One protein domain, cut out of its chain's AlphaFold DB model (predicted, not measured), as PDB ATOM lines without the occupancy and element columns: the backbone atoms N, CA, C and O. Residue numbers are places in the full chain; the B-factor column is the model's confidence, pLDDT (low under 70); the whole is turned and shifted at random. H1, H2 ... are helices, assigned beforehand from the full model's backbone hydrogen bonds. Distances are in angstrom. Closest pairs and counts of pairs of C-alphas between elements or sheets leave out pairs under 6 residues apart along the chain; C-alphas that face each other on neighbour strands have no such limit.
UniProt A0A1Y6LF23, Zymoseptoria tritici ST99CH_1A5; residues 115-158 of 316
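Overview. This is residues 115 to 158 of the 316 residues of a protein of Zymoseptoria tritici ST99CH_1A5 (UniProt A0A1Y6LF23). This is a helical hairpin: H2, the longest helix, and H1 lie side by side and run opposite ways, joined at one end by a tight turn. They touch along part of their length, at a shallow tilt. The printed part has 44 residues, with two named helices in the order H1, H2, no named strand, and the class all helix. It is only just loose, close to compact, with a radius of gyration of the C-alphas of 11.5 A, and only just a rod, spanning 37 by 18 by 9 A.

Arrangement. Start at H2, residues 137 to 156; its residues 140 to 147 alone touch residues 123 to 130 of H1, residues 115 to 131. Their closest C-alphas, those of Val 127 and Leu 140, are 6.6 A apart. Their lines stand at a shallow tilt of 18 degrees, opposite ways. In H1 and H2 every O i to N i+4 pair is within hydrogen-bond range.

Along the chain. Find C-alpha 137 at (16.490, 182.617, -28.698); from there H2 runs 28.4 A to C-alpha 156. H1 runs 24.5 A from C-alpha 115 at (30.664, 164.194, -18.428) to C-alpha 131.

Size, cuts and confidence. The C-alphas farthest apart, Gly 134 and Gly 158, are 36.9 A apart. The printed part has no cut. Look for pLDDT under 70 at residues 115 to 116 and 149 to 158.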
ATOM      1  N   GLY A 115      30.802 162.745 -18.612       66.12
ATOM      2  CA  GLY A 115      30.664 164.194 -18.428       66.12
ATOM      3  C   GLY A 115      29.575 164.867 -19.281       66.12
ATOM      4  O   GLY A 115      29.072 165.917 -18.880       66.12
ATOM      5  N   SER A 116      29.195 164.290 -20.429       66.44
ATOM      6  CA  SER A 116      28.286 164.933 -21.398       66.44
ATOM      7  C   SER A 116      26.881 165.152 -20.830       66.44
ATOM      8  O   SER A 116      26.310 166.232 -20.959       66.44
ATOM      9  N   GLU A 117      26.347 164.156 -20.125       72.25
ATOM     10  CA  GLU A 117      24.976 164.157 -19.618       72.25
ATOM     11  C   GLU A 117      24.785 165.147 -18.458       72.25
ATOM     12  O   GLU A 117      23.836 165.934 -18.441       72.25
ATOM     13  N   GLN A 118      25.718 165.172 -17.499       72.88
ATOM     14  CA  GLN A 118      25.667 166.136 -16.395       72.88
ATOM     15  C   GLN A 118      25.910 167.566 -16.895       72.88
ATOM     16  O   GLN A 118      25.360 168.526 -16.350       72.88
ATOM     17  N   GLN A 119      26.695 167.725 -17.962       75.56
ATOM     18  CA  GLN A 119      26.833 169.005 -18.635       75.56
ATOM     19  C   GLN A 119      25.540 169.434 -19.340       75.56
ATOM     20  O   GLN A 119      25.144 170.586 -19.170       75.56
ATOM     21  N   ALA A 120      24.867 168.548 -20.079       80.88
ATOM     22  CA  ALA A 120      23.596 168.850 -20.739       80.88
ATOM     23  C   ALA A 120      22.550 169.347 -19.724       80.88
ATOM     24  O   ALA A 120      21.949 170.402 -19.923       80.88
ATOM     25  N   LYS A 121      22.441 168.677 -18.564       84.56
ATOM     26  CA  LYS A 121      21.597 169.106 -17.430       84.56
ATOM     27  C   LYS A 121      21.954 170.519 -16.937       84.56
ATOM     28  O   LYS A 121      21.067 171.352 -16.753       84.56
ATOM     29  N   ASN A 122      23.245 170.824 -16.781       85.94
ATOM     30  CA  ASN A 122      23.721 172.155 -16.374       85.94
ATOM     31  C   ASN A 122      23.470 173.246 -17.435       85.94
ATOM     32  O   ASN A 122      23.222 174.402 -17.078       85.94
ATOM     33  N   ILE A 123      23.557 172.907 -18.725       86.62
ATOM     34  CA  ILE A 123      23.245 173.820 -19.832       86.62
ATOM     35  C   ILE A 123      21.741 174.096 -19.846       86.62
ATOM     36  O   ILE A 123      21.364 175.265 -19.777       86.62
ATOM     37  N   LYS A 124      20.893 173.057 -19.834       89.25
ATOM     38  CA  LYS A 124      19.428 173.180 -19.831       89.25
ATOM     39  C   LYS A 124      18.923 174.078 -18.702       89.25
ATOM     40  O   LYS A 124      18.315 175.109 -18.976       89.25
ATOM     41  N   ALA A 125      19.299 173.787 -17.453       89.94
ATOM     42  CA  ALA A 125      18.905 174.589 -16.289       89.94
ATOM     43  C   ALA A 125      19.335 176.071 -16.392       89.94
ATOM     44  O   ALA A 125      18.733 176.968 -15.796       89.94
ATOM     45  N   ARG A 126      20.397 176.361 -17.157       88.81
ATOM     46  CA  ARG A 126      20.883 177.722 -17.407       88.81
ATOM     47  C   ARG A 126      20.185 178.407 -18.589       88.81
ATOM     48  O   ARG A 126      20.048 179.631 -18.543       88.81
ATOM     49  N   VAL A 127      19.751 177.653 -19.600       90.06
ATOM     50  CA  VAL A 127      18.888 178.134 -20.693       90.06
ATOM     51  C   VAL A 127      17.514 178.493 -20.131       90.06
ATOM     52  O   VAL A 127      17.114 179.647 -20.262       90.06
ATOM     53  N   GLU A 128      16.865 177.584 -19.396       90.06
ATOM     54  CA  GLU A 128      15.586 177.817 -18.704       90.06
ATOM     55  C   GLU A 128      15.625 179.096 -17.853       90.06
ATOM     56  O   GLU A 128      14.768 179.973 -17.976       90.06
ATOM     57  N   LYS A 129      16.677 179.261 -17.036       90.56
ATOM     58  CA  LYS A 129      16.860 180.456 -16.199       90.56
ATOM     59  C   LYS A 129      17.001 181.754 -17.000       90.56
ATOM     60  O   LYS A 129      16.649 182.812 -16.484       90.56
ATOM     61  N   GLN A 130      17.548 181.710 -18.216       87.88
ATOM     62  CA  GLN A 130      17.669 182.900 -19.059       87.88
ATOM     63  C   GLN A 130      16.428 183.152 -19.924       87.88
ATOM     64  O   GLN A 130      16.097 184.317 -20.125       87.88
ATOM     65  N   MET A 131      15.687 182.120 -20.336       85.94
ATOM     66  CA  MET A 131      14.351 182.294 -20.926       85.94
ATOM     67  C   MET A 131      13.395 182.953 -19.929       85.94
ATOM     68  O   MET A 131      12.799 183.979 -20.244       85.94
ATOM     69  N   LYS A 132      13.373 182.480 -18.674       89.69
ATOM     70  CA  LYS A 132      12.620 183.111 -17.568       89.69
ATOM     71  C   LYS A 132      13.118 184.524 -17.204       89.69
ATOM     72  O   LYS A 132      12.460 185.224 -16.446       89.69
ATOM     73  N   ALA A 133      14.254 184.962 -17.756       88.50
ATOM     74  CA  ALA A 133      14.782 186.325 -17.646       88.50
ATOM     75  C   ALA A 133      14.632 187.153 -18.945       88.50
ATOM     76  O   ALA A 133      15.247 188.215 -19.055       88.50
ATOM     77  N   GLY A 134      13.859 186.680 -19.931       89.31
ATOM     78  CA  GLY A 134      13.589 187.396 -21.183       89.31
ATOM     79  C   GLY A 134      14.750 187.415 -22.187       89.31
ATOM     80  O   GLY A 134      14.865 188.352 -22.976       89.31
ATOM     81  N   ALA A 135      15.654 186.429 -22.158       86.69
ATOM     82  CA  ALA A 135      16.711 186.317 -23.165       86.69
ATOM     83  C   ALA A 135      16.160 185.857 -24.527       86.69
ATOM     84  O   ALA A 135      15.347 184.939 -24.595       86.69
ATOM     85  N   THR A 136      16.654 186.452 -25.618       90.31
ATOM     86  CA  THR A 136      16.286 186.056 -26.986       90.31
ATOM     87  C   THR A 136      16.855 184.686 -27.361       90.31
ATOM     88  O   THR A 136      17.953 184.319 -26.935       90.31
ATOM     89  N   VAL A 137      16.125 183.959 -28.212       85.44
ATOM     90  CA  VAL A 137      16.490 182.617 -28.698       85.44
ATOM     91  C   VAL A 137      17.887 182.601 -29.323       85.44
ATOM     92  O   VAL A 137      18.719 181.797 -28.911       85.44
ATOM     93  N   ASP A 138      18.199 183.539 -30.225       85.12
ATOM     94  CA  ASP A 138      19.505 183.606 -30.907       85.12
ATOM     95  C   ASP A 138      20.678 183.700 -29.926       85.12
ATOM     96  O   ASP A 138      21.715 183.057 -30.090       85.12
ATOM     97  N   ARG A 139      20.498 184.486 -28.858       87.06
ATOM     98  CA  ARG A 139      21.514 184.704 -27.825       87.06
ATOM     99  C   ARG A 139      21.707 183.472 -26.944       87.06
ATOM    100  O   ARG A 139      22.802 183.263 -26.416       87.06
ATOM    101  N   LEU A 140      20.653 182.681 -26.758       88.62
ATOM    102  CA  LEU A 140      20.727 181.402 -26.065       88.62
ATOM    103  C   LEU A 140      21.421 180.365 -26.942       88.62
ATOM    104  O   LEU A 140      22.342 179.725 -26.445       88.62
ATOM    105  N   ASN A 141      21.074 180.280 -28.227       85.00
ATOM    106  CA  ASN A 141      21.725 179.377 -29.173       85.00
ATOM    107  C   ASN A 141      23.237 179.670 -29.272       85.00
ATOM    108  O   ASN A 141      24.045 178.804 -28.947       85.00
ATOM    109  N   GLU A 142      23.637 180.928 -29.535       85.81
ATOM    110  CA  GLU A 142      25.055 181.348 -29.558       85.81
ATOM    111  C   GLU A 142      25.794 180.957 -28.260       85.81
ATOM    112  O   GLU A 142      26.946 180.507 -28.285       85.81
ATOM    113  N   TRP A 143      25.136 181.106 -27.103       88.06
ATOM    114  CA  TRP A 143      25.716 180.726 -25.818       88.06
ATOM    115  C   TRP A 143      25.833 179.204 -25.641       88.06
ATOM    116  O   TRP A 143      26.874 178.750 -25.159       88.06
ATOM    117  N   VAL A 144      24.816 178.426 -26.027       87.81
ATOM    118  CA  VAL A 144      24.820 176.956 -25.953       87.81
ATOM    119  C   VAL A 144      25.921 176.397 -26.848       87.81
ATOM    120  O   VAL A 144      26.804 175.722 -26.320       87.81
ATOM    121  N   THR A 145      25.955 176.753 -28.140       83.62
ATOM    122  CA  THR A 145      26.982 176.296 -29.097       83.62
ATOM    123  C   THR A 145      28.395 176.626 -28.611       83.62
ATOM    124  O   THR A 145      29.307 175.802 -28.662       83.62
ATOM    125  N   ARG A 146      28.600 177.836 -28.069       83.31
ATOM    126  CA  ARG A 146      29.894 178.221 -27.487       83.31
ATOM    127  C   ARG A 146      30.219 177.407 -26.230       83.31
ATOM    128  O   ARG A 146      31.389 177.103 -25.997       83.31
ATOM    129  N   SER A 147      29.225 177.067 -25.411       82.50
ATOM    130  CA  SER A 147      29.425 176.276 -24.197       82.50
ATOM    131  C   SER A 147      29.776 174.819 -24.515       82.50
ATOM    132  O   SER A 147      30.733 174.314 -23.930       82.50
ATOM    133  N   THR A 148      29.066 174.166 -25.441       79.31
ATOM    134  CA  THR A 148      29.304 172.769 -25.855       79.31
ATOM    135  C   THR A 148      30.646 172.607 -26.572       79.31
ATOM    136  O   THR A 148      31.447 171.752 -26.188       79.31
ATOM    137  N   TYR A 149      30.979 173.504 -27.506       68.75
ATOM    138  CA  TYR A 149      32.268 173.486 -28.208       68.75
ATOM    139  C   TYR A 149      33.475 173.584 -27.256       68.75
ATOM    140  O   TYR A 149      34.459 172.853 -27.394       68.75
ATOM    141  N   THR A 150      33.424 174.482 -26.259       65.88
ATOM    142  CA  THR A 150      34.571 174.681 -25.349       65.88
ATOM    143  C   THR A 150      34.867 173.478 -24.459       65.88
ATOM    144  O   THR A 150      36.031 173.233 -24.142       65.88
ATOM    145  N   THR A 151      33.845 172.722 -24.066       66.19
ATOM    146  CA  THR A 151      33.997 171.516 -23.246       66.19
ATOM    147  C   THR A 151      34.369 170.305 -24.074       66.19
ATOM    148  O   THR A 151      35.211 169.530 -23.642       66.19
ATOM    149  N   GLU A 152      33.830 170.165 -25.284       64.75
ATOM    150  CA  GLU A 152      34.227 169.075 -26.167       64.75
ATOM    151  C   GLU A 152      35.711 169.181 -26.537       64.75
ATOM    152  O   GLU A 152      36.457 168.212 -26.403       64.75
ATOM    153  N   LYS A 153      36.194 170.390 -26.851       59.09
ATOM    154  CA  LYS A 153      37.629 170.640 -27.050       59.09
ATOM    155  C   LYS A 153      38.477 170.338 -25.806       59.09
ATOM    156  O   LYS A 153      39.632 169.936 -25.944       59.09
ATOM    157  N   ALA A 154      37.936 170.515 -24.599       60.62
ATOM    158  CA  ALA A 154      38.619 170.163 -23.350       60.62
ATOM    159  C   ALA A 154      38.633 168.643 -23.090       60.62
ATOM    160  O   ALA A 154      39.642 168.124 -22.616       60.62
ATOM    161  N   ASN A 155      37.559 167.937 -23.451       60.69
ATOM    162  CA  ASN A 155      37.456 166.481 -23.342       60.69
ATOM    163  C   ASN A 155      38.400 165.801 -24.349       60.69
ATOM    164  O   ASN A 155      39.227 164.985 -23.955       60.69
ATOM    165  N   ARG A 156      38.387 166.234 -25.622       56.19
ATOM    166  CA  ARG A 156      39.294 165.729 -26.675       56.19
ATOM    167  C   ARG A 156      40.784 165.969 -26.387       56.19
ATOM    168  O   ARG A 156      41.621 165.276 -26.947       56.19
ATOM    169  N   THR A 157      41.141 166.949 -25.548       54.78
ATOM    170  CA  THR A 157      42.547 167.275 -25.223       54.78
ATOM    171  C   THR A 157      43.006 166.743 -23.858       54.78
ATOM    172  O   THR A 157      43.902 167.318 -23.235       54.78
ATOM    173  N   GLY A 158      42.392 165.653 -23.375       50.28
ATOM    174  CA  GLY A 158      42.814 164.951 -22.156       50.28
ATOM    175  C   GLY A 158      42.695 165.800 -20.891       50.28
ATOM    176  O   GLY A 158      43.541 165.736 -20.000       50.28
TER     177      GLY A 158